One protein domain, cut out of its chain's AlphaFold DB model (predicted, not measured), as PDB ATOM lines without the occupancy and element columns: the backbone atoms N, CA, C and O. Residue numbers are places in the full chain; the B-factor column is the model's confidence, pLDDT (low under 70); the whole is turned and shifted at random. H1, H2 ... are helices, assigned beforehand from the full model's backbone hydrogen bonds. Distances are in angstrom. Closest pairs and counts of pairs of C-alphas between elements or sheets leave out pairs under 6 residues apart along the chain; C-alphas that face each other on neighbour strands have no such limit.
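Overview. This is residues 30 to 82 of the 93 residues of an uncharacterized protein of Saprolegnia diclina (strain VS20) (UniProt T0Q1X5). Two helices meet nearly at a right angle, roughly as a T: the longer one, H1, runs with its last residues into the side of H2, and the unnamed stretch of residues 65 to 82 folds back from H2 toward H1. The printed part has 53 residues, with two named helices in the order H1, H2 and no named strand; the class is all helix. It is compact, with a radius of gyration of the C-alphas of 11.2 A, and spans 30 by 22 by 18 A.

Along the chain. H1, residues 30 to 45, begins at C-alpha 30 (307.549, 344.393, 261.281) and is 22.6 A long from first to last C-alpha. H2, residues 53 to 64, is 16.5 A long and ends at C-alpha 64 (309.311, 323.919, 276.300).

Arrangement. H1 touches H2 with residues 41 to 45 alone. The closest C-alphas are those of Ala 45 and Gln 59, 4.4 A apart. Their lines are about perpendicular, at 81 degrees. In H1 and H2 every O i to N i+4 pair is within hydrogen-bond range.

Size, cuts and confidence. The C-alphas farthest apart, of Asn 51 and Ser 78, are 31.4 A apart. The printed part has no cut, and the link from H1 to H2 is short, with 7 residues. Residues 66 to 72 have pLDDT under 70.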
ATOM      1  N   VAL A  30     307.398 345.027 259.957       88.81
ATOM      2  CA  VAL A  30     307.549 344.393 261.281       88.81
ATOM      3  C   VAL A  30     307.111 342.937 261.200       88.81
ATOM      4  O   VAL A  30     307.878 342.047 261.576       88.81
ATOM      5  N   LYS A  31     305.915 342.689 260.654       88.31
ATOM      6  CA  LYS A  31     305.376 341.336 260.492       88.31
ATOM      7  C   LYS A  31     306.333 340.458 259.673       88.31
ATOM      8  O   LYS A  31     306.653 339.351 260.097       88.31
ATOM      9  N   GLN A  32     306.859 340.973 258.558       90.12
ATOM     10  CA  GLN A  32     307.824 340.258 257.711       90.12
ATOM     11  C   GLN A  32     309.147 339.946 258.425       90.12
ATOM     12  O   GLN A  32     309.672 338.840 258.297       90.12
ATOM     13  N   ARG A  33     309.693 340.891 259.205       92.12
ATOM     14  CA  ARG A  33     310.918 340.647 259.985       92.12
ATOM     15  C   ARG A  33     310.716 339.527 260.997       92.12
ATOM     16  O   ARG A  33     311.566 338.644 261.102       92.12
ATOM     17  N   TYR A  34     309.602 339.550 261.727       91.69
ATOM     18  CA  TYR A  34     309.308 338.497 262.693       91.69
ATOM     19  C   TYR A  34     309.074 337.150 262.011       91.69
ATOM     20  O   TYR A  34     309.561 336.146 262.526       91.69
ATOM     21  N   ASP A  35     308.394 337.113 260.860       90.38
ATOM     22  CA  ASP A  35     308.220 335.879 260.081       90.38
ATOM     23  C   ASP A  35     309.575 335.254 259.733       90.38
ATOM     24  O   ASP A  35     309.833 334.089 260.047       90.38
ATOM     25  N   HIS A  36     310.498 336.065 259.212       91.44
ATOM     26  CA  HIS A  36     311.846 335.614 258.888       91.44
ATOM     27  C   HIS A  36     312.608 335.077 260.113       91.44
ATOM     28  O   HIS A  36     313.252 334.024 260.041       91.44
ATOM     29  N   ILE A  37     312.528 335.773 261.253       91.62
ATOM     30  CA  ILE A  37     313.193 335.368 262.502       91.62
ATOM     31  C   ILE A  37     312.624 334.043 263.017       91.62
ATOM     32  O   ILE A  37     313.385 333.141 263.382       91.62
ATOM     33  N   VAL A  38     311.298 333.904 263.042       90.12
ATOM     34  CA  VAL A  38     310.624 332.695 263.524       90.12
ATOM     35  C   VAL A  38     310.968 331.505 262.636       90.12
ATOM     36  O   VAL A  38     311.439 330.494 263.157       90.12
ATOM     37  N   ARG A  39     310.862 331.635 261.309       90.38
ATOM     38  CA  ARG A  39     311.264 330.570 260.371       90.38
ATOM     39  C   ARG A  39     312.720 330.163 260.558       90.38
ATOM     40  O   ARG A  39     313.025 328.976 260.626       90.38
ATOM     41  N   THR A  40     313.621 331.131 260.714       90.62
ATOM     42  CA  THR A  40     315.045 330.859 260.961       90.62
ATOM     43  C   THR A  40     315.261 330.110 262.276       90.62
ATOM     44  O   THR A  40     316.043 329.162 262.326       90.62
ATOM     45  N   THR A  41     314.539 330.482 263.333       89.56
ATOM     46  CA  THR A  41     314.619 329.819 264.644       89.56
ATOM     47  C   THR A  41     314.113 328.380 264.570       89.56
ATOM     48  O   THR A  41     314.733 327.479 265.132       89.56
ATOM     49  N   LEU A  42     313.022 328.149 263.838       87.88
ATOM     50  CA  LEU A  42     312.454 326.817 263.628       87.88
ATOM     51  C   LEU A  42     313.409 325.938 262.806       87.88
ATOM     52  O   LEU A  42     313.676 324.803 263.189       87.88
ATOM     53  N   ARG A  43     314.026 326.483 261.748       87.50
ATOM     54  CA  ARG A  43     315.089 325.797 260.991       87.50
ATOM     55  C   ARG A  43     316.291 325.450 261.865       87.50
ATOM     56  O   ARG A  43     316.778 324.327 261.808       87.50
ATOM     57  N   LEU A  44     316.751 326.391 262.690       88.94
ATOM     58  CA  LEU A  44     317.861 326.166 263.618       88.94
ATOM     59  C   LEU A  44     317.544 325.054 264.612       88.94
ATOM     60  O   LEU A  44     318.408 324.232 264.891       88.94
ATOM     61  N   ALA A  45     316.318 325.001 265.126       87.44
ATOM     62  CA  ALA A  45     315.919 323.952 266.051       87.44
ATOM     63  C   ALA A  45     315.860 322.565 265.388       87.44
ATOM     64  O   ALA A  45     316.222 321.576 266.019       87.44
ATOM     65  N   ASN A  46     315.462 322.500 264.116       84.88
ATOM     66  CA  ASN A  46     315.458 321.263 263.330       84.88
ATOM     67  C   ASN A  46     316.844 320.893 262.771       84.88
ATOM     68  O   ASN A  46     316.989 319.860 262.118       84.88
ATOM     69  N   SER A  47     317.871 321.716 263.008       83.81
ATOM     70  CA  SER A  47     319.232 321.426 262.561       83.81
ATOM     71  C   SER A  47     319.811 320.221 263.315       83.81
ATOM     72  O   SER A  47     319.703 320.158 264.544       83.81
ATOM     73  N   PRO A  48     320.498 319.294 262.619       81.81
ATOM     74  CA  PRO A  48     321.228 318.203 263.260       81.81
ATOM     75  C   PRO A  48     322.527 318.670 263.944       81.81
ATOM     76  O   PRO A  48     323.162 317.884 264.647       81.81
ATOM     77  N   ASP A  49     322.947 319.925 263.752       83.06
ATOM     78  CA  ASP A  49     324.183 320.462 264.328       83.06
ATOM     79  C   ASP A  49     324.031 320.820 265.817       83.06
ATOM     80  O   ASP A  49     323.814 321.969 266.210       83.06
ATOM     81  N   VAL A  50     324.184 319.808 266.668       74.88
ATOM     82  CA  VAL A  50     324.095 319.921 268.133       74.88
ATOM     83  C   VAL A  50     325.290 320.627 268.790       74.88
ATOM     84  O   VAL A  50     325.251 320.890 269.992       74.88
ATOM     85  N   ASN A  51     326.345 320.960 268.036       79.94
ATOM     86  CA  ASN A  51     327.541 321.606 268.586       79.94
ATOM     87  C   ASN A  51     327.375 323.126 268.733       79.94
ATOM     88  O   ASN A  51     328.117 323.773 269.478       79.94
ATOM     89  N   SER A  52     326.380 323.712 268.065       87.75
ATOM     90  CA  SER A  52     326.059 325.129 268.192       87.75
ATOM     91  C   SER A  52     325.173 325.398 269.412       87.75
ATOM     92  O   SER A  52     324.056 324.893 269.531       87.75
ATOM     93  N   LYS A  53     325.625 326.287 270.311       91.31
ATOM     94  CA  LYS A  53     324.823 326.744 271.465       91.31
ATOM     95  C   LYS A  53     323.470 327.321 271.037       91.31
ATOM     96  O   LYS A  53     322.480 327.130 271.739       91.31
ATOM     97  N   ASN A  54     323.418 327.992 269.886       88.50
ATOM     98  CA  ASN A  54     322.189 328.583 269.360       88.50
ATOM     99  C   ASN A  54     321.188 327.510 268.919       88.50
ATOM    100  O   ASN A  54     319.998 327.654 269.189       88.50
ATOM    101  N   VAL A  55     321.666 326.416 268.317       89.88
ATOM    102  CA  VAL A  55     320.823 325.263 267.957       89.88
ATOM    103  C   VAL A  55     320.231 324.635 269.216       89.88
ATOM    104  O   VAL A  55     319.017 324.457 269.298       89.88
ATOM    105  N   LEU A  56     321.047 324.414 270.252       90.06
ATOM    106  CA  LEU A  56     320.569 323.874 271.530       90.06
ATOM    107  C   LEU A  56     319.528 324.781 272.206       90.06
ATOM    108  O   LEU A  56     318.571 324.288 272.807       90.06
ATOM    109  N   LEU A  57     319.700 326.105 272.131       91.50
ATOM    110  CA  LEU A  57     318.720 327.063 272.649       91.50
ATOM    111  C   LEU A  57     317.411 327.015 271.855       91.50
ATOM    112  O   LEU A  57     316.345 326.962 272.466       91.50
ATOM    113  N   ALA A  58     317.483 326.973 270.524       88.94
ATOM    114  CA  ALA A  58     316.309 326.879 269.661       88.94
ATOM    115  C   ALA A  58     315.537 325.568 269.900       88.94
ATOM    116  O   ALA A  58     314.328 325.591 270.127       88.94
ATOM    117  N   GLN A  59     316.240 324.435 269.979       88.38
ATOM    118  CA  GLN A  59     315.668 323.126 270.320       88.38
ATOM    119  C   GLN A  59     314.969 323.139 271.681       88.38
ATOM    120  O   GLN A  59     313.839 322.664 271.820       88.38
ATOM    121  N   LYS A  60     315.613 323.721 272.701       88.94
ATOM    122  CA  LYS A  60     315.002 323.873 274.027       88.94
ATOM    123  C   LYS A  60     313.751 324.745 273.969       88.94
ATOM    124  O   LYS A  60     312.746 324.367 274.566       88.94
ATOM    125  N   ALA A  61     313.792 325.870 273.256       86.88
ATOM    126  CA  ALA A  61     312.655 326.777 273.133       86.88
ATOM    127  C   ALA A  61     311.425 326.076 272.528       86.88
ATOM    128  O   ALA A  61     310.334 326.184 273.089       86.88
ATOM    129  N   ILE A  62     311.602 325.290 271.459       84.50
ATOM    130  CA  ILE A  62     310.512 324.498 270.860       84.50
ATOM    131  C   ILE A  62     310.003 323.433 271.836       84.50
ATOM    132  O   ILE A  62     308.793 323.318 272.049       84.50
ATOM    133  N   LYS A  63     310.915 322.703 272.493       83.44
ATOM    134  CA  LYS A  63     310.567 321.645 273.453       83.44
ATOM    135  C   LYS A  63     309.722 322.165 274.619       83.44
ATOM    136  O   LYS A  63     308.722 321.544 274.974       83.44
ATOM    137  N   TYR A  64     310.084 323.309 275.206       81.44
ATOM    138  CA  TYR A  64     309.311 323.919 276.300       81.44
ATOM    139  C   TYR A  64     307.905 324.333 275.873       81.44
ATOM    140  O   TYR A  64     306.977 324.300 276.680       81.44
ATOM    141  N   ARG A  65     307.735 324.674 274.598       73.19
ATOM    142  CA  ARG A  65     306.449 325.067 274.028       73.19
ATOM    143  C   ARG A  65     305.500 323.888 273.799       73.19
ATOM    144  O   ARG A  65     304.363 324.128 273.406       73.19
ATOM    145  N   ARG A  66     305.958 322.642 274.026       66.50
ATOM    146  CA  ARG A  66     305.250 321.394 273.672       66.50
ATOM    147  C   ARG A  66     304.727 321.423 272.235       66.50
ATOM    148  O   ARG A  66     303.642 320.932 271.944       66.50
ATOM    149  N   HIS A  67     305.472 322.077 271.351       65.50
ATOM    150  CA  HIS A  67     305.098 322.164 269.957       65.50
ATOM    151  C   HIS A  67     305.500 320.842 269.308       65.50
ATOM    152  O   HIS A  67     306.693 320.572 269.186       65.50
ATOM    153  N   GLU A  68     304.521 320.019 268.926       58.97
ATOM    154  CA  GLU A  68     304.762 318.893 268.026       58.97
ATOM    155  C   GLU A  68     305.171 319.488 266.677       58.97
ATOM    156  O   GLU A  68     304.362 319.955 265.880       58.97
ATOM    157  N   SER A  69     306.480 319.618 266.497       54.69
ATOM    158  CA  SER A  69     307.142 320.209 265.337       54.69
ATOM    159  C   SER A  69     306.970 319.393 264.060       54.69
ATOM    160  O   SER A  69     307.333 319.883 262.994       54.69
ATOM    161  N   ASP A  70     306.401 318.195 264.163       56.47
ATOM    162  CA  ASP A  70     306.581 317.125 263.186       56.47
ATOM    163  C   ASP A  70     305.622 317.214 261.988       56.47
ATOM    164  O   ASP A  70     305.803 316.499 261.008       56.47
ATOM    165  N   ALA A  71     304.631 318.112 262.024       62.66
ATOM    166  CA  ALA A  71     303.613 318.222 260.974       62.66
ATOM    167  C   ALA A  71     303.691 319.500 260.118       62.66
ATOM    168  O   ALA A  71     302.908 319.640 259.179       62.66
ATOM    169  N   ILE A  72     304.586 320.447 260.425       69.81
ATOM    170  CA  ILE A  72     304.548 321.785 259.810       69.81
ATOM    171  C   ILE A  72     305.778 322.023 258.951       69.81
ATOM    172  O   ILE A  72     306.907 322.047 259.440       69.81
ATOM    173  N   ASN A  73     305.542 322.243 257.659       78.38
ATOM    174  CA  ASN A  73     306.581 322.631 256.722       78.38
ATOM    175  C   ASN A  73     306.880 324.135 256.846       78.38
ATOM    176  O   ASN A  73     306.241 324.967 256.208       78.38
ATOM    177  N   TYR A  74     307.887 324.487 257.644       76.25
ATOM    178  CA  TYR A  74     308.304 325.881 257.848       76.25
ATOM    179  C   TYR A  74     308.933 326.539 256.610       76.25
ATOM    180  O   TYR A  74     309.156 327.754 256.611       76.25
ATOM    181  N   ASP A  75     309.231 325.763 255.567       78.06
ATOM    182  CA  ASP A  75     309.784 326.268 254.311       78.06
ATOM    183  C   ASP A  75     308.711 326.690 253.307       78.06
ATOM    184  O   ASP A  75     309.029 327.390 252.347       78.06
ATOM    185  N   ASP A  76     307.444 326.337 253.539       83.31
ATOM    186  CA  ASP A  76     306.343 326.797 252.701       83.31
ATOM    187  C   ASP A  76     306.015 328.276 253.000       83.31
ATOM    188  O   ASP A  76     305.600 328.606 254.119       83.31
ATOM    189  N   PRO A  77     306.176 329.192 252.024       81.12
ATOM    190  CA  PRO A  77     305.880 330.610 252.213       81.12
ATOM    191  C   PRO A  77     304.386 330.893 252.418       81.12
ATOM    192  O   PRO A  77     304.049 331.967 252.908       81.12
ATOM    193  N   SER A  78     303.495 329.962 252.057       82.94
ATOM    194  CA  SER A  78     302.051 330.110 252.268       82.94
ATOM    195  C   SER A  78     301.594 329.710 253.674       82.94
ATOM    196  O   SER A  78     300.520 330.117 254.111       82.94
ATOM    197  N   THR A  79     302.430 328.972 254.410       82.94
ATOM    198  CA  THR A  79     302.142 328.551 255.783       82.94
ATOM    199  C   THR A  79     302.286 329.726 256.752       82.94
ATOM    200  O   THR A  79     303.349 330.351 256.819       82.94
ATOM    201  N   ASP A  80     301.251 329.985 257.558       84.69
ATOM    202  CA  ASP A  80     301.330 330.912 258.689       84.69
ATOM    203  C   ASP A  80     301.976 330.217 259.900       84.69
ATOM    204  O   ASP A  80     301.338 329.525 260.696       84.69
ATOM    205  N   VAL A  81     303.287 330.410 260.044       86.56
ATOM    206  CA  VAL A  81     304.072 329.842 261.151       86.56
ATOM    207  C   VAL A  81     303.698 330.427 262.517       86.56
ATOM    208  O   VAL A  81     304.084 329.880 263.546       86.56
ATOM    209  N   PHE A  82     302.967 331.541 262.567       87.12
ATOM    210  CA  PHE A  82     302.511 332.126 263.823       87.12
ATOM    211  C   PHE A  82     301.249 331.447 264.320       87.12
ATOM    212  O   PHE A  82     301.150 331.186 265.518       87.12
TER     213      PHE A  82